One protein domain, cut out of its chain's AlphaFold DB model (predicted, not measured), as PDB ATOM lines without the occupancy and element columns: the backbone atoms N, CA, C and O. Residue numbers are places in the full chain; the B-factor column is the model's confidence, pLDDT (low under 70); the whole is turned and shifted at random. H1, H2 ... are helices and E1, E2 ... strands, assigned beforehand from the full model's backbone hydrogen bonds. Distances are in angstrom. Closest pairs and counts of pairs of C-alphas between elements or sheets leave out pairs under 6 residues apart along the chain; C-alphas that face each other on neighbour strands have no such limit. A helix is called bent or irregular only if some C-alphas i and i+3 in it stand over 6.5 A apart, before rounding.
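What this domain is: This is residues 8 to 140 of the 140 residues of the protein "Pilin protein" of Idiomarinaceae bacterium HL-53 (UniProt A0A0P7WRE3). One very long, bent helix, H1, has a four-stranded sheet packed on one side of its second arm, H1b, while residues 8 to 28 stick out as a free handle. The sheet E2 E4 E5 E6 covers H1b with one face, its strands running along the helix, and the small pair E1 E3 packs near the helix's last turns. The printed part has 133 residues, with one named helix and then six named strands, E1 to E6; the larger sheet has the order E2, E4, E5, E6, with antiparallel neighbours, and the class is mixed. The whole is loose, with a radius of gyration of the C-alphas of 20.4 A and spans of 77 by 25 by 25 A, the free handle adding to the length.

How they stand to each other: H1, residues 8 to 57, was assigned as one helix by its hydrogen bonds but is bent: C-alphas 23 and 26 are 6.7 A apart. Its arms H1a, residues 8 to 23, and H1b, residues 26 to 57, stand at a steep tilt of 46 degrees. Every O i to N i+4 pair is within hydrogen-bond range in H1b, and 11 of 12 in H1a. E1, residues 64 to 66, is antiparallel to E3, residues 87 to 89, with N 66 and O 87 at 3.2 A; the closest C-alphas of H1b and E1 are those of Ala 55 and Ala 64, 5.9 A apart. E2, residues 75 to 81, is an edge strand antiparallel to E4, residues 101 to 107, with N 76 and O 106 at 2.8 A. E4, E5, residues 114 to 119, and E6, residues 125 to 129, form a meander, each strand the antiparallel neighbour of the one before, and both successive pairs are hairpins. N 105 and O 115 are 2.8 A apart, as are N 116 and O 128. H1b is on this sheet at a height of 8.8 A, over E5 and along the strands, at 6 degrees to E5 on the local plane; the closest C-alphas of the two, His 45 and Ile 117, are 7.4 A apart. H1a is not on the sheet.

Where its parts are: H1a begins at C-alpha 8 (179.044, 150.314, 143.391) and is 23.3 A long. H1b is 46.5 A long and ends at C-alpha 57 (238.597, 176.737, 169.815). E2 measures 19.0 A, E4 20.2 A and E5 16.1 A. E6 ends at C-alpha 129 (225.617, 149.435, 165.176).

The domain as a whole: The C-alphas of Ile 8 and Thr 60, the two farthest apart, are 77.0 A apart. The printed part has no cut. The link from E3 to E4, 11 residues, is long. Residues 128 to 129 of E6 pair in parallel with residues 138 to 139. Mean pLDDT of the printed part is 90.3; residues 59 to 63 and 67 to 68 are under 70.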
ATOM      1  N   ILE A   8     178.148 151.467 143.530       95.56
ATOM      2  CA  ILE A   8     179.044 150.314 143.391       95.56
ATOM      3  C   ILE A   8     180.502 150.724 143.163       95.56
ATOM      4  O   ILE A   8     181.407 150.094 143.699       95.56
ATOM      5  N   GLU A   9     180.740 151.804 142.421       94.31
ATOM      6  CA  GLU A   9     182.082 152.309 142.134       94.31
ATOM      7  C   GLU A   9     182.745 152.813 143.416       94.31
ATOM      8  O   GLU A   9     183.900 152.492 143.693       94.31
ATOM      9  N   LEU A  10     181.974 153.495 144.267       95.94
ATOM     10  CA  LEU A  10     182.449 153.964 145.564       95.94
ATOM     11  C   LEU A  10     182.808 152.794 146.490       95.94
ATOM     12  O   LEU A  10     183.860 152.817 147.128       95.94
ATOM     13  N   VAL A  11     181.984 151.742 146.523       96.94
ATOM     14  CA  VAL A  11     182.260 150.538 147.324       96.94
ATOM     15  C   VAL A  11     183.517 149.814 146.832       96.94
ATOM     16  O   VAL A  11     184.339 149.397 147.648       96.94
ATOM     17  N   VAL A  12     183.710 149.705 145.515       97.25
ATOM     18  CA  VAL A  12     184.906 149.073 144.935       97.25
ATOM     19  C   VAL A  12     186.164 149.878 145.261       97.25
ATOM     20  O   VAL A  12     187.145 149.305 145.739       97.25
ATOM     21  N   VAL A  13     186.141 151.201 145.075       97.25
ATOM     22  CA  VAL A  13     187.279 152.074 145.405       97.25
ATOM     23  C   VAL A  13     187.605 152.001 146.897       97.25
ATOM     24  O   VAL A  13     188.771 151.843 147.261       97.25
ATOM     25  N   ALA A  14     186.593 152.033 147.766       96.12
ATOM     26  CA  ALA A  14     186.785 151.893 149.207       96.12
ATOM     27  C   ALA A  14     187.411 150.537 149.579       96.12
ATOM     28  O   ALA A  14     188.328 150.491 150.400       96.12
ATOM     29  N   GLY A  15     186.971 149.444 148.945       97.56
ATOM     30  CA  GLY A  15     187.534 148.110 149.156       97.56
ATOM     31  C   GLY A  15     189.012 148.022 148.766       97.56
ATOM     32  O   GLY A  15     189.825 147.496 149.529       97.56
ATOM     33  N   ILE A  16     189.385 148.597 147.619       97.12
ATOM     34  CA  ILE A  16     190.779 148.638 147.157       97.12
ATOM     35  C   ILE A  16     191.640 149.480 148.107       97.12
ATOM     36  O   ILE A  16     192.721 149.047 148.505       97.12
ATOM     37  N   LEU A  17     191.159 150.657 148.521       96.38
ATOM     38  CA  LEU A  17     191.880 151.523 149.457       96.38
ATOM     39  C   LEU A  17     192.100 150.846 150.812       96.38
ATOM     40  O   LEU A  17     193.198 150.930 151.359       96.38
ATOM     41  N   ALA A  18     191.098 150.135 151.330       95.75
ATOM     42  CA  ALA A  18     191.231 149.380 152.570       95.75
ATOM     43  C   ALA A  18     192.300 148.281 152.452       95.75
ATOM     44  O   ALA A  18     193.152 148.157 153.333       95.75
ATOM     45  N   ALA A  19     192.312 147.527 151.347       94.31
ATOM     46  CA  ALA A  19     193.315 146.490 151.104       94.31
ATOM     47  C   ALA A  19     194.740 147.060 150.959       94.31
ATOM     48  O   ALA A  19     195.701 146.479 151.458       94.31
ATOM     49  N   LEU A  20     194.891 148.218 150.311       95.06
ATOM     50  CA  LEU A  20     196.190 148.883 150.188       95.06
ATOM     51  C   LEU A  20     196.664 149.466 151.523       95.06
ATOM     52  O   LEU A  20     197.846 149.364 151.852       95.06
ATOM     53  N   ALA A  21     195.761 150.049 152.313       94.94
ATOM     54  CA  ALA A  21     196.097 150.631 153.607       94.94
ATOM     55  C   ALA A  21     196.605 149.572 154.598       94.94
ATOM     56  O   ALA A  21     197.602 149.807 155.282       94.94
ATOM     57  N   THR A  22     195.984 148.390 154.648       93.88
ATOM     58  CA  THR A  22     196.404 147.318 155.567       93.88
ATOM     59  C   THR A  22     197.812 146.804 155.266       93.88
ATOM     60  O   THR A  22     198.564 146.516 156.197       93.88
ATOM     61  N   ALA A  23     198.209 146.756 153.993       92.38
ATOM     62  CA  ALA A  23     199.565 146.383 153.597       92.38
ATOM     63  C   ALA A  23     200.574 147.543 153.724       92.38
ATOM     64  O   ALA A  23     201.726 147.331 154.106       92.38
ATOM     65  N   GLY A  24     200.159 148.776 153.415       93.88
ATOM     66  CA  GLY A  24     201.051 149.935 153.319       93.88
ATOM     67  C   GLY A  24     201.433 150.563 154.661       93.88
ATOM     68  O   GLY A  24     202.591 150.934 154.863       93.88
ATOM     69  N   VAL A  25     200.491 150.649 155.605       94.69
ATOM     70  CA  VAL A  25     200.705 151.288 156.916       94.69
ATOM     71  C   VAL A  25     201.876 150.688 157.713       94.69
ATOM     72  O   VAL A  25     202.711 151.465 158.183       94.69
ATOM     73  N   PRO A  26     202.029 149.355 157.876       94.44
ATOM     74  CA  PRO A  26     203.142 148.812 158.658       94.44
ATOM     75  C   PRO A  26     204.509 149.103 158.025       94.44
ATOM     76  O   PRO A  26     205.468 149.417 158.737       94.44
ATOM     77  N   ALA A  27     204.605 149.054 156.692       93.12
ATOM     78  CA  ALA A  27     205.830 149.394 155.974       93.12
ATOM     79  C   ALA A  27     206.187 150.879 156.147       93.12
ATOM     80  O   ALA A  27     207.338 151.209 156.448       93.12
ATOM     81  N   PHE A  28     205.190 151.762 156.029       95.44
ATOM     82  CA  PHE A  28     205.359 153.197 156.234       95.44
ATOM     83  C   PHE A  28     205.799 153.527 157.666       95.44
ATOM     84  O   PHE A  28     206.780 154.246 157.852       95.44
ATOM     85  N   ASN A  29     205.155 152.937 158.676       94.94
ATOM     86  CA  ASN A  29     205.517 153.140 160.081       94.94
ATOM     87  C   ASN A  29     206.954 152.690 160.365       94.94
ATOM     88  O   ASN A  29     207.718 153.414 161.002       94.94
ATOM     89  N   ARG A  30     207.363 151.524 159.846       94.81
ATOM     90  CA  ARG A  30     208.739 151.030 160.002       94.81
ATOM     91  C   ARG A  30     209.758 151.975 159.365       94.81
ATOM     92  O   ARG A  30     210.810 152.224 159.955       94.81
ATOM     93  N   TRP A  31     209.459 152.505 158.180       95.00
ATOM     94  CA  TRP A  31     210.305 153.504 157.530       95.00
ATOM     95  C   TRP A  31     210.377 154.802 158.344       95.00
ATOM     96  O   TRP A  31     211.476 155.299 158.583       95.00
ATOM     97  N   HIS A  32     209.241 155.300 158.834       95.75
ATOM     98  CA  HIS A  32     209.168 156.507 159.653       95.75
ATOM     99  C   HIS A  32     210.002 156.377 160.939       95.75
ATOM    100  O   HIS A  32     210.859 157.219 161.205       95.75
ATOM    101  N   PHE A  33     209.843 155.282 161.693       95.69
ATOM    102  CA  PHE A  33     210.646 155.020 162.896       95.69
ATOM    103  C   PHE A  33     212.140 154.922 162.589       95.69
ATOM    104  O   PHE A  33     212.962 155.443 163.338       95.69
ATOM    105  N   LYS A  34     212.510 154.312 161.457       95.81
ATOM    106  CA  LYS A  34     213.908 154.255 161.021       95.81
ATOM    107  C   LYS A  34     214.484 155.651 160.754       95.81
ATOM    108  O   LYS A  34     215.623 155.907 161.138       95.81
ATOM    109  N   GLN A  35     213.724 156.544 160.113       95.44
ATOM    110  CA  GLN A  35     214.169 157.924 159.881       95.44
ATOM    111  C   GLN A  35     214.315 158.696 161.192       95.44
ATOM    112  O   GLN A  35     215.335 159.356 161.389       95.44
ATOM    113  N   GLN A  36     213.341 158.564 162.095       94.12
ATOM    114  CA  GLN A  36     213.371 159.230 163.394       94.12
ATOM    115  C   GLN A  36     214.584 158.794 164.218       94.12
ATOM    116  O   GLN A  36     215.356 159.625 164.692       94.12
ATOM    117  N   TYR A  37     214.820 157.485 164.292       95.50
ATOM    118  CA  TYR A  37     215.961 156.930 165.005       95.50
ATOM    119  C   TYR A  37     217.299 157.425 164.430       95.50
ATOM    120  O   TYR A  37     218.197 157.838 165.166       95.50
ATOM    121  N   LEU A  38     217.427 157.454 163.102       94.69
ATOM    122  CA  LEU A  38     218.633 157.953 162.443       94.69
ATOM    123  C   LEU A  38     218.854 159.451 162.689       94.69
ATOM    124  O   LEU A  38     219.997 159.889 162.845       94.69
ATOM    125  N   PHE A  39     217.781 160.242 162.709       94.06
ATOM    126  CA  PHE A  39     217.844 161.663 163.026       94.06
ATOM    127  C   PHE A  39     218.362 161.892 164.450       94.06
ATOM    128  O   PHE A  39     219.301 162.670 164.628       94.06
ATOM    129  N   ASP A  40     217.830 161.155 165.427       94.19
ATOM    130  CA  ASP A  40     218.220 161.258 166.834       94.19
ATOM    131  C   ASP A  40     219.705 160.896 167.034       94.19
ATOM    132  O   ASP A  40     220.471 161.661 167.627       94.19
ATOM    133  N   VAL A  41     220.171 159.792 166.432       94.94
ATOM    134  CA  VAL A  41     221.593 159.390 166.448       94.94
ATOM    135  C   VAL A  41     222.490 160.470 165.834       94.94
ATOM    136  O   VAL A  41     223.534 160.829 166.391       94.94
ATOM    137  N   ARG A  42     222.097 161.029 164.683       94.06
ATOM    138  CA  ARG A  42     222.858 162.093 164.008       94.06
ATOM    139  C   ARG A  42     222.871 163.383 164.812       94.06
ATOM    140  O   ARG A  42     223.862 164.111 164.766       94.06
ATOM    141  N   GLN A  43     221.791 163.700 165.517       93.25
ATOM    142  CA  GLN A  43     221.736 164.857 166.398       93.25
ATOM    143  C   GLN A  43     222.736 164.707 167.545       93.25
ATOM    144  O   GLN A  43     223.533 165.623 167.746       93.25
ATOM    145  N   ILE A  44     222.787 163.542 168.203       92.75
ATOM    146  CA  ILE A  44     223.787 163.265 169.245       92.75
ATOM    147  C   ILE A  44     225.207 163.430 168.693       92.75
ATOM    148  O   ILE A  44     226.029 164.139 169.275       92.75
ATOM    149  N   HIS A  45     225.496 162.827 167.538       94.25
ATOM    150  CA  HIS A  45     226.820 162.917 166.926       94.25
ATOM    151  C   HIS A  45     227.217 164.359 166.575       94.25
ATOM    152  O   HIS A  45     228.354 164.767 166.820       94.25
ATOM    153  N   ARG A  46     226.287 165.145 166.011       94.00
ATOM    154  CA  ARG A  46     226.520 166.562 165.699       94.00
ATOM    155  C   ARG A  46     226.806 167.367 166.959       94.00
ATOM    156  O   ARG A  46     227.752 168.142 166.943       94.00
ATOM    157  N   LEU A  47     226.043 167.151 168.032       92.19
ATOM    158  CA  LEU A  47     226.260 167.829 169.310       92.19
ATOM    159  C   LEU A  47     227.642 167.503 169.880       92.19
ATOM    160  O   LEU A  47     228.402 168.420 170.155       92.19
ATOM    161  N   LEU A  48     228.020 166.224 169.948       91.94
ATOM    162  CA  LEU A  48     229.347 165.825 170.433       91.94
ATOM    163  C   LEU A  48     230.479 166.421 169.595       91.94
ATOM    164  O   LEU A  48     231.451 166.930 170.145       91.94
ATOM    165  N   THR A  49     230.349 166.378 168.267       93.56
ATOM    166  CA  THR A  49     231.364 166.929 167.357       93.56
ATOM    167  C   THR A  49     231.457 168.447 167.494       93.56
ATOM    168  O   THR A  49     232.553 169.001 167.494       93.56
ATOM    169  N   HIS A  50     230.318 169.126 167.645       92.31
ATOM    170  CA  HIS A  50     230.270 170.567 167.848       92.31
ATOM    171  C   HIS A  50     230.907 170.967 169.182       92.31
ATOM    172  O   HIS A  50     231.764 171.842 169.203       92.31
ATOM    173  N   THR A  51     230.572 170.277 170.274       90.06
ATOM    174  CA  THR A  51     231.170 170.512 171.595       90.06
ATOM    175  C   THR A  51     232.668 170.213 171.601       90.06
ATOM    176  O   THR A  51     233.441 170.969 172.186       90.06
ATOM    177  N   GLN A  52     233.107 169.159 170.908       91.38
ATOM    178  CA  GLN A  52     234.530 168.886 170.729       91.38
ATOM    179  C   GLN A  52     235.233 170.029 169.990       91.38
ATOM    180  O   GLN A  52     236.330 170.424 170.384       91.38
ATOM    181  N   GLN A  53     234.629 170.543 168.916       91.06
ATOM    182  CA  GLN A  53     235.202 171.647 168.152       91.06
ATOM    183  C   GLN A  53     235.261 172.926 168.992       91.06
ATOM    184  O   GLN A  53     236.315 173.543 169.072       91.06
ATOM    185  N   GLN A  54     234.189 173.250 169.713       89.62
ATOM    186  CA  GLN A  54     234.154 174.386 170.630       89.62
ATOM    187  C   GLN A  54     235.246 174.286 171.706       89.62
ATOM    188  O   GLN A  54     235.907 175.274 172.004       89.62
ATOM    189  N   ALA A  55     235.489 173.091 172.255       88.25
ATOM    190  CA  ALA A  55     236.587 172.876 173.195       88.25
ATOM    191  C   ALA A  55     237.967 173.086 172.551       88.25
ATOM    192  O   ALA A  55     238.883 173.544 173.220       88.25
ATOM    193  N   ARG A  56     238.147 172.782 171.259       87.94
ATOM    194  CA  ARG A  56     239.410 173.071 170.551       87.94
ATOM    195  C   ARG A  56     239.626 174.563 170.334       87.94
ATOM    196  O   ARG A  56     240.767 175.006 170.403       87.94
ATOM    197  N   ASP A  57     238.550 175.297 170.077       88.00
ATOM    198  CA  ASP A  57     238.597 176.737 169.815       88.00
ATOM    199  C   ASP A  57     238.822 177.548 171.108       88.00
ATOM    200  O   ASP A  57     239.334 178.668 171.074       88.00
ATOM    201  N   LEU A  58     238.490 176.973 172.269       85.12
ATOM    202  CA  LEU A  58     238.817 177.533 173.577       85.12
ATOM    203  C   LEU A  58     240.317 177.349 173.871       85.12
ATOM    204  O   LEU A  58     240.816 176.236 174.027       85.12
ATOM    205  N   ALA A  59     241.041 178.468 173.977       69.06
ATOM    206  CA  ALA A  59     242.474 178.496 174.293       69.06
ATOM    207  C   ALA A  59     242.788 178.214 175.779       69.06
ATOM    208  O   ALA A  59     243.930 177.921 176.138       69.06
ATOM    209  N   THR A  60     241.777 178.306 176.644       66.81
ATOM    210  CA  THR A  60     241.889 178.210 178.109       66.81
ATOM    211  C   THR A  60     241.310 176.881 178.591       66.81
ATOM    212  O   THR A  60     240.449 176.345 177.907       66.81
ATOM    213  N   ASP A  61     241.745 176.386 179.759       66.00
ATOM    214  CA  ASP A  61     241.423 175.102 180.433       66.00
ATOM    215  C   ASP A  61     239.927 174.887 180.788       66.00
ATOM    216  O   ASP A  61     239.559 174.414 181.861       66.00
ATOM    217  N   GLN A  62     239.026 175.301 179.902       67.31
ATOM    218  CA  GLN A  62     237.595 175.119 180.004       67.31
ATOM    219  C   GLN A  62     237.216 173.767 179.410       67.31
ATOM    220  O   GLN A  62     237.549 173.433 178.273       67.31
ATOM    221  N   THR A  63     236.473 173.001 180.197       69.25
ATOM    222  CA  THR A  63     235.864 171.745 179.777       69.25
ATOM    223  C   THR A  63     234.450 172.008 179.287       69.25
ATOM    224  O   THR A  63     233.628 172.553 180.024       69.25
ATOM    225  N   ALA A  64     234.139 171.584 178.064       72.19
ATOM    226  CA  ALA A  64     232.768 171.590 177.571       72.19
ATOM    227  C   ALA A  64     232.121 170.227 177.865       72.19
ATOM    228  O   ALA A  64     232.628 169.199 177.410       72.19
ATOM    229  N   ALA A  65     231.037 170.231 178.649       76.62
ATOM    230  CA  ALA A  65     230.341 169.030 179.104       76.62
ATOM    231  C   ALA A  65     228.949 168.888 178.470       76.62
ATOM    232  O   ALA A  65     228.240 169.881 178.306       76.62
ATOM    233  N   ILE A  66     228.539 167.656 178.147       76.25
ATOM    234  CA  ILE A  66     227.174 167.345 177.683       76.25
ATOM    235  C   ILE A  66     226.527 166.354 178.650       76.25
ATOM    236  O   ILE A  66     227.006 165.229 178.778       76.25
ATOM    237  N   THR A  67     225.429 166.766 179.290       67.94
ATOM    238  CA  THR A  67     224.765 165.989 180.355       67.94
ATOM    239  C   THR A  67     223.437 165.366 179.918       67.94
ATOM    240  O   THR A  67     223.043 164.336 180.451       67.94
ATOM    241  N   ALA A  68     222.732 165.952 178.947       67.38
ATOM    242  CA  ALA A  68     221.465 165.412 178.458       67.38
ATOM    243  C   ALA A  68     221.203 165.845 177.015       67.38
ATOM    244  O   ALA A  68     221.347 167.020 176.676       67.38
ATOM    245  N   ILE A  69     220.802 164.895 176.171       77.12
ATOM    246  CA  ILE A  69     220.401 165.163 174.793       77.12
ATOM    247  C   ILE A  69     218.902 164.882 174.710       77.12
ATOM    248  O   ILE A  69     218.488 163.771 175.041       77.12
ATOM    249  N   PRO A  70     218.074 165.868 174.322       75.19
ATOM    250  CA  PRO A  70     216.644 165.644 174.181       75.19
ATOM    251  C   PRO A  70     216.411 164.596 173.091       75.19
ATOM    252  O   PRO A  70     216.874 164.755 171.958       75.19
ATOM    253  N   LEU A  71     215.711 163.526 173.456       82.44
ATOM    254  CA  LEU A  71     215.406 162.379 172.607       82.44
ATOM    255  C   LEU A  71     213.895 162.189 172.512       82.44
ATOM    256  O   LEU A  71     213.149 162.578 173.413       82.44
ATOM    257  N   HIS A  72     213.444 161.577 171.420       86.69
ATOM    258  CA  HIS A  72     212.048 161.180 171.284       86.69
ATOM    259  C   HIS A  72     211.677 160.102 172.310       86.69
ATOM    260  O   HIS A  72     212.497 159.269 172.681       86.69
ATOM    261  N   SER A  73     210.402 160.063 172.711       85.94
ATOM    262  CA  SER A  73     209.879 159.127 173.723       85.94
ATOM    263  C   SER A  73     210.055 157.640 173.380       85.94
ATOM    264  O   SER A  73     209.936 156.787 174.256       85.94
ATOM    265  N   GLN A  74     210.329 157.317 172.113       89.69
ATOM    266  CA  GLN A  74     210.569 155.952 171.638       89.69
ATOM    267  C   GLN A  74     212.048 155.550 171.631       89.69
ATOM    268  O   GLN A  74     212.358 154.404 171.295       89.69
ATOM    269  N   VAL A  75     212.941 156.473 171.994       91.06
ATOM    270  CA  VAL A  75     214.383 156.261 172.041       91.06
ATOM    271  C   VAL A  75     214.852 156.308 173.485       91.06
ATOM    272  O   VAL A  75     214.622 157.279 174.202       91.06
ATOM    273  N   SER A  76     215.538 155.253 173.909       92.44
ATOM    274  CA  SER A  76     216.222 155.215 175.194       92.44
ATOM    275  C   SER A  76     217.723 155.404 174.996       92.44
ATOM    276  O   SER A  76     218.319 154.889 174.047       92.44
ATOM    277  N   GLN A  77     218.329 156.172 175.898       91.75
ATOM    278  CA  GLN A  77     219.765 156.415 175.929       91.75
ATOM    279  C   GLN A  77     220.347 155.831 177.211       91.75
ATOM    280  O   GLN A  77     219.789 156.011 178.292       91.75
ATOM    281  N   ARG A  78     221.489 155.158 177.088       91.06
ATOM    282  CA  ARG A  78     222.345 154.805 178.219       91.06
ATOM    283  C   ARG A  78     223.763 155.251 177.935       91.06
ATOM    284  O   ARG A  78     224.399 154.781 176.995       91.06
ATOM    285  N   ASP A  79     224.259 156.149 178.753       90.31
ATOM    286  CA  ASP A  79     225.637 156.599 178.750       90.31
ATOM    287  C   ASP A  79     226.476 155.779 179.737       90.31
ATOM    288  O   ASP A  79     226.021 155.336 180.789       90.31
ATOM    289  N   ASN A  80     227.722 155.523 179.352       87.88
ATOM    290  CA  ASN A  80     228.736 154.952 180.225       87.88
ATOM    291  C   ASN A  80     230.012 155.769 180.045       87.88
ATOM    292  O   ASN A  80     230.922 155.368 179.313       87.88
ATOM    293  N   PHE A  81     230.011 156.960 180.642       86.06
ATOM    294  CA  PHE A  81     231.169 157.844 180.705       86.06
ATOM    295  C   PHE A  81     231.717 157.870 182.120       86.06
ATOM    296  O   PHE A  81     230.992 158.125 183.083       86.06
ATOM    297  N   MET A  82     233.018 157.637 182.243       78.62
ATOM    298  CA  MET A  82     233.718 157.853 183.501       78.62
ATOM    299  C   MET A  82     234.152 159.319 183.623       78.62
ATOM    300  O   MET A  82     234.300 159.991 182.614       78.62
ATOM    301  N   PRO A  83     234.349 159.860 184.833       76.62
ATOM    302  CA  PRO A  83     233.877 159.349 186.118       76.62
ATOM    303  C   PRO A  83     232.432 159.773 186.467       76.62
ATOM    304  O   PRO A  83     231.889 159.270 187.443       76.62
ATOM    305  N   GLN A  84     231.810 160.694 185.719       73.94
ATOM    306  CA  GLN A  84     230.585 161.396 186.150       73.94
ATOM    307  C   GLN A  84     229.412 161.333 185.147       73.94
ATOM    308  O   GLN A  84     228.543 162.204 185.170       73.94
ATOM    309  N   GLY A  85     229.373 160.343 184.249       81.88
ATOM    310  CA  GLY A  85     228.229 160.146 183.342       81.88
ATOM    311  C   GLY A  85     228.060 161.235 182.275       81.88
ATOM    312  O   GLY A  85     226.995 161.393 181.696       81.88
ATOM    313  N   HIS A  86     229.099 162.019 182.001       85.31
ATOM    314  CA  HIS A  86     229.072 163.020 180.940       85.31
ATOM    315  C   HIS A  86     230.400 163.051 180.192       85.31
ATOM    316  O   HIS A  86     231.455 162.722 180.735       85.31
ATOM    317  N   VAL A  87     230.335 163.463 178.929       88.12
ATOM    318  CA  VAL A  87     231.525 163.677 178.099       88.12
ATOM    319  C   VAL A  87     232.088 165.047 178.407       88.12
ATOM    320  O   VAL A  87     231.329 166.011 178.404       88.12
ATOM    321  N   GLN A  88     233.398 165.138 178.615       89.75
ATOM    322  CA  GLN A  88     234.130 166.392 178.740       89.75
ATOM    323  C   GLN A  88     235.251 166.448 177.707       89.75
ATOM    324  O   GLN A  88     236.102 165.564 177.652       89.75
ATOM    325  N   PHE A  89     235.306 167.514 176.919       89.69
ATOM    326  CA  PHE A  89     236.437 167.738 176.023       89.69
ATOM    327  C   PHE A  89     237.395 168.771 176.618       89.69
ATOM    328  O   PHE A  89     236.963 169.841 177.040       89.69
ATOM    329  N   THR A  90     238.689 168.447 176.649       87.00
ATOM    330  CA  THR A  90     239.750 169.346 177.121       87.00
ATOM    331  C   THR A  90     240.183 170.313 176.023       87.00
ATOM    332  O   THR A  90     240.277 169.930 174.847       87.00
ATOM    333  N   ALA A  91     240.544 171.527 176.431       79.31
ATOM    334  CA  ALA A  91     241.026 172.596 175.564       79.31
ATOM    335  C   ALA A  91     242.227 172.208 174.677       79.31
ATOM    336  O   ALA A  91     242.948 171.241 174.954       79.31
ATOM    337  N   ASN A  92     242.452 172.968 173.597       78.25
ATOM    338  CA  ASN A  92     243.559 172.865 172.624       78.25
ATOM    339  C   ASN A  92     243.641 171.591 171.761       78.25
ATOM    340  O   ASN A  92     244.044 171.660 170.602       78.25
ATOM    341  N   ARG A  93     243.300 170.410 172.289       79.31
ATOM    342  CA  ARG A  93     243.380 169.134 171.546       79.31
ATOM    343  C   ARG A  93     242.021 168.467 171.337       79.31
ATOM    344  O   ARG A  93     241.913 167.551 170.523       79.31
ATOM    345  N   GLY A  94     240.977 168.915 172.043       79.44
ATOM    346  CA  GLY A  94     239.646 168.303 171.992       79.44
ATOM    347  C   GLY A  94     239.672 166.832 172.409       79.44
ATOM    348  O   GLY A  94     238.960 166.015 171.819       79.44
ATOM    349  N   MET A  95     240.553 166.480 173.349       88.25
ATOM    350  CA  MET A  95     240.661 165.131 173.901       88.25
ATOM    351  C   MET A  95     239.546 164.921 174.920       88.25
ATOM    352  O   MET A  95     239.194 165.849 175.639       88.25
ATOM    353  N   ALA A  96     239.015 163.705 175.006       85.69
ATOM    354  CA  ALA A  96     238.068 163.360 176.064       85.69
ATOM    355  C   ALA A  96     238.787 163.029 177.387       85.69
ATOM    356  O   ALA A  96     238.186 163.095 178.456       85.69
ATOM    357  N   GLY A  97     240.079 162.675 177.334       83.31
ATOM    358  CA  GLY A  97     240.879 162.338 178.512       83.31
ATOM    359  C   GLY A  97     240.227 161.217 179.322       83.31
ATOM    360  O   GLY A  97     239.984 160.128 178.801       83.31
ATOM    361  N   PHE A  98     239.907 161.514 180.583       82.56
ATOM    362  CA  PHE A  98     239.233 160.599 181.510       82.56
ATOM    363  C   PHE A  98     237.725 160.441 181.258       82.56
ATOM    364  O   PHE A  98     237.110 159.599 181.903       82.56
ATOM    365  N   SER A  99     237.150 161.195 180.312       86.25
ATOM    366  CA  SER A  99     235.732 161.127 179.922       86.25
ATOM    367  C   SER A  99     235.446 160.273 178.686       86.25
ATOM    368  O   SER A  99     234.400 160.388 178.044       86.25
ATOM    369  N   ALA A 100     236.379 159.386 178.338       90.81
ATOM    370  CA  ALA A 100     236.139 158.372 177.325       90.81
ATOM    371  C   ALA A 100     234.977 157.453 177.731       90.81
ATOM    372  O   ALA A 100     234.761 157.167 178.910       90.81
ATOM    373  N   GLY A 101     234.243 156.955 176.741       93.81
ATOM    374  CA  GLY A 101     233.113 156.078 177.002       93.81
ATOM    375  C   GLY A 101     232.220 155.869 175.795       93.81
ATOM    376  O   GLY A 101     232.621 156.071 174.644       93.81
ATOM    377  N   THR A 102     230.996 155.429 176.070       94.25
ATOM    378  CA  THR A 102     230.027 155.086 175.030       94.25
ATOM    379  C   THR A 102     228.635 155.583 175.371       94.25
ATOM    380  O   THR A 102     228.183 155.390 176.497       94.25
ATOM    381  N   ILE A 103     227.929 156.107 174.374       94.12
ATOM    382  CA  ILE A 103     226.478 156.302 174.420       94.12
ATOM    383  C   ILE A 103     225.841 155.174 173.636       94.12
ATOM    384  O   ILE A 103     226.168 154.961 172.470       94.12
ATOM    385  N   ARG A 104     224.930 154.464 174.279       95.44
ATOM    386  CA  ARG A 104     224.084 153.447 173.676       95.44
ATOM    387  C   ARG A 104     222.723 154.059 173.431       95.44
ATOM    388  O   ARG A 104     222.118 154.603 174.353       95.44
ATOM    389  N   VAL A 105     222.271 153.984 172.193       95.81
ATOM    390  CA  VAL A 105     220.964 154.458 171.762       95.81
ATOM    391  C   VAL A 105     220.176 153.237 171.318       95.81
ATOM    392  O   VAL A 105     220.688 152.407 170.567       95.81
ATOM    393  N   HIS A 106     218.953 153.113 171.818       96.19
ATOM    394  CA  HIS A 106     218.055 152.001 171.528       96.19
ATOM    395  C   HIS A 106     216.674 152.538 171.179       96.19
ATOM    396  O   HIS A 106     216.210 153.496 171.796       96.19
ATOM    397  N   HIS A 107     216.016 151.931 170.194       96.12
ATOM    398  CA  HIS A 107     214.690 152.340 169.746       96.12
ATOM    399  C   HIS A 107     213.684 151.208 169.970       96.12
ATOM    400  O   HIS A 107     213.897 150.083 169.520       96.12
ATOM    401  N   ASN A 108     212.535 151.510 170.577       95.44
ATOM    402  CA  ASN A 108     211.545 150.499 170.980       95.44
ATOM    403  C   ASN A 108     211.019 149.645 169.810       95.44
ATOM    404  O   ASN A 108     210.754 148.457 169.970       95.44
ATOM    405  N   ALA A 109     210.889 150.235 168.616       95.62
ATOM    406  CA  ALA A 109     210.481 149.521 167.398       95.62
ATOM    407  C   ALA A 109     211.535 148.535 166.838       95.62
ATOM    408  O   ALA A 109     211.204 147.733 165.965       95.62
ATOM    409  N   PHE A 110     212.788 148.592 167.307       96.50
ATOM    410  CA  PHE A 110     213.899 147.756 166.842       96.50
ATOM    411  C   PHE A 110     214.629 147.130 168.047       96.50
ATOM    412  O   PHE A 110     215.751 147.521 168.359       96.50
ATOM    413  N   PRO A 111     214.017 146.157 168.751       94.50
ATOM    414  CA  PRO A 111     214.508 145.679 170.047       94.50
ATOM    415  C   PRO A 111     215.909 145.051 170.005       94.50
ATOM    416  O   PRO A 111     216.626 145.139 170.998       94.50
ATOM    417  N   ASN A 112     216.307 144.474 168.869       96.25
ATOM    418  CA  ASN A 112     217.613 143.825 168.685       96.25
ATOM    419  C   ASN A 112     218.683 144.767 168.099       96.25
ATOM    420  O   ASN A 112     219.839 144.379 167.934       96.25
ATOM    421  N   HIS A 113     218.311 146.014 167.793       97.19
ATOM    422  CA  HIS A 113     219.207 146.998 167.202       97.19
ATOM    423  C   HIS A 113     219.638 148.039 168.234       97.19
ATOM    424  O   HIS A 113     218.815 148.695 168.873       97.19
ATOM    425  N   GLU A 114     220.945 148.219 168.369       96.94
ATOM    426  CA  GLU A 114     221.559 149.218 169.236       96.94
ATOM    427  C   GLU A 114     222.606 149.991 168.435       96.94
ATOM    428  O   GLU A 114     223.458 149.402 167.764       96.94
ATOM    429  N   VAL A 115     222.575 151.321 168.543       97.69
ATOM    430  CA  VAL A 115     223.656 152.176 168.050       97.69
ATOM    431  C   VAL A 115     224.552 152.590 169.198       97.69
ATOM    432  O   VAL A 115     224.088 153.096 170.219       97.69
ATOM    433  N   LYS A 116     225.859 152.428 169.006       96.94
ATOM    434  CA  LYS A 116     226.881 152.873 169.948       96.94
ATOM    435  C   LYS A 116     227.639 154.049 169.362       96.94
ATOM    436  O   LYS A 116     228.210 153.969 168.276       96.94
ATOM    437  N   ILE A 117     227.685 155.135 170.119       96.44
ATOM    438  CA  ILE A 117     228.522 156.293 169.839       96.44
ATOM    439  C   ILE A 117     229.696 156.227 170.807       96.44
ATOM    440  O   ILE A 117     229.525 156.361 172.017       96.44
ATOM    441  N   ILE A 118     230.882 155.958 170.276       95.75
ATOM    442  CA  ILE A 118     232.101 155.723 171.047       95.75
ATOM    443  C   ILE A 118     232.934 156.998 171.024       95.75
ATOM    444  O   ILE A 118     233.307 157.476 169.950       95.75
ATOM    445  N   VAL A 119     233.271 157.511 172.206       95.50
ATOM    446  CA  VAL A 119     234.206 158.623 172.382       95.50
ATOM    447  C   VAL A 119     235.477 158.072 173.014       95.50
ATOM    448  O   VAL A 119     235.495 157.649 174.166       95.50
ATOM    449  N   SER A 120     236.556 158.033 172.237       94.06
ATOM    450  CA  SER A 120     237.868 157.596 172.736       94.06
ATOM    451  C   SER A 120     238.546 158.672 173.588       94.06
ATOM    452  O   SER A 120     238.269 159.857 173.418       94.06
ATOM    453  N   ALA A 121     239.519 158.283 174.418       91.94
ATOM    454  CA  ALA A 121     240.299 159.211 175.248       91.94
ATOM    455  C   ALA A 121     240.985 160.329 174.439       91.94
ATOM    456  O   ALA A 121     241.070 161.470 174.889       91.94
ATOM    457  N   VAL A 122     241.395 160.041 173.201       92.25
ATOM    458  CA  VAL A 122     241.999 161.026 172.284       92.25
ATOM    459  C   VAL A 122     240.969 161.932 171.591       92.25
ATOM    460  O   VAL A 122     241.328 162.725 170.729       92.25
ATOM    461  N   GLY A 123     239.683 161.809 171.926       90.62
ATOM    462  CA  GLY A 123     238.604 162.619 171.361       90.62
ATOM    463  C   GLY A 123     238.067 162.122 170.018       90.62
ATOM    464  O   GLY A 123     237.265 162.798 169.389       90.62
ATOM    465  N   ARG A 124     238.467 160.946 169.523       93.75
ATOM    466  CA  ARG A 124     237.847 160.391 168.309       93.75
ATOM    467  C   ARG A 124     236.430 159.921 168.622       93.75
ATOM    468  O   ARG A 124     236.279 159.042 169.472       93.75
ATOM    469  N   ILE A 125     235.451 160.471 167.908       95.50
ATOM    470  CA  ILE A 125     234.039 160.085 167.965       95.50
ATOM    471  C   ILE A 125     233.762 159.134 166.796       95.50
ATOM    472  O   ILE A 125     234.170 159.407 165.665       95.50
ATOM    473  N   ARG A 126     233.126 157.990 167.056       96.12
ATOM    474  CA  ARG A 126     232.697 157.032 166.022       96.12
ATOM    475  C   ARG A 126     231.298 156.518 166.323       96.12
ATOM    476  O   ARG A 126     230.927 156.412 167.487       96.12
ATOM    477  N   ILE A 127     230.565 156.161 165.276       97.19
ATOM    478  CA  ILE A 127     229.253 155.518 165.371       97.19
ATOM    479  C   ILE A 127     229.403 154.089 164.855       97.19
ATOM    480  O   ILE A 127     229.998 153.888 163.796       97.19
ATOM    481  N   CYS A 128     228.868 153.119 165.586       97.50
ATOM    482  CA  CYS A 128     228.710 151.749 165.113       97.50
ATOM    483  C   CYS A 128     227.341 151.183 165.519       97.50
ATOM    484  O   CYS A 128     226.679 151.745 166.393       97.50
ATOM    485  N   GLU A 129     226.901 150.094 164.889       97.81
ATOM    486  CA  GLU A 129     225.617 149.435 165.176       97.81
ATOM    487  C   GLU A 129     225.757 147.921 165.390       97.81
ATOM    488  O   GLU A 129     226.697 147.313 164.892       97.81
ATOM    489  N   THR A 130     224.844 147.300 166.144       97.31
ATOM    490  CA  THR A 130     224.870 145.841 166.393       97.31
ATOM    491  C   THR A 130     224.338 145.012 165.227       97.31
ATOM    492  O   THR A 130     224.840 143.924 164.965       97.31
ATOM    493  N   GLU A 131     223.330 145.520 164.522       96.00
ATOM    494  CA  GLU A 131     222.736 144.897 163.337       96.00
ATOM    495  C   GLU A 131     222.667 145.932 162.207       96.00
ATOM    496  O   GLU A 131     222.471 147.116 162.489       96.00
ATOM    497  N   PRO A 132     222.799 145.530 160.930       95.69
ATOM    498  CA  PRO A 132     222.777 146.462 159.812       95.69
ATOM    499  C   PRO A 132     221.373 147.051 159.613       95.69
ATOM    500  O   PRO A 132     220.520 146.460 158.945       95.69
ATOM    501  N   LEU A 133     221.123 148.235 160.171       96.12
ATOM    502  CA  LEU A 133     219.893 148.997 159.946       96.12
ATOM    503  C   LEU A 133     220.188 150.251 159.131       96.12
ATOM    504  O   LEU A 133     219.385 150.628 158.269       96.12
ATOM    505  N   PHE A 134     221.324 150.899 159.376       95.88
ATOM    506  CA  PHE A 134     221.680 152.164 158.757       95.88
ATOM    507  C   PHE A 134     222.751 151.989 157.681       95.88
ATOM    508  O   PHE A 134     223.838 151.473 157.908       95.88
ATOM    509  N   HIS A 135     222.477 152.499 156.480       94.38
ATOM    510  CA  HIS A 135     223.498 152.523 155.437       94.38
ATOM    511  C   HIS A 135     224.657 153.440 155.838       94.38
ATOM    512  O   HIS A 135     224.449 154.609 156.169       94.38
ATOM    513  N   GLY A 136     225.876 152.906 155.759       92.81
ATOM    514  CA  GLY A 136     227.108 153.645 156.031       92.81
ATOM    515  C   GLY A 136     227.521 153.696 157.503       92.81
ATOM    516  O   GLY A 136     228.510 154.355 157.811       92.81
ATOM    517  N   VAL A 137     226.811 153.008 158.402       95.50
ATOM    518  CA  VAL A 137     227.265 152.791 159.783       95.50
ATOM    519  C   VAL A 137     227.977 151.440 159.844       95.50
ATOM    520  O   VAL A 137     227.478 150.445 159.330       95.50
ATOM    521  N   SER A 138     229.186 151.404 160.406       96.69
ATOM    522  CA  SER A 138     229.943 150.157 160.547       96.69
ATOM    523  C   SER A 138     229.388 149.301 161.689       96.69
ATOM    524  O   SER A 138     228.934 149.871 162.683       96.69
ATOM    525  N   PRO A 139     229.490 147.965 161.621       97.00
ATOM    526  CA  PRO A 139     229.164 147.125 162.763       97.00
ATOM    527  C   PRO A 139     230.088 147.419 163.954       97.00
ATOM    528  O   PRO A 139     231.263 147.762 163.770       97.00
ATOM    529  N   CYS A 140     229.531 147.326 165.162       93.38
ATOM    530  CA  CYS A 140     230.301 147.115 166.382       93.38
ATOM    531  C   CYS A 140     230.670 145.621 166.483       93.38
ATOM    532  O   CYS A 140     231.703 145.351 167.120       93.38
TER     533      CYS A 140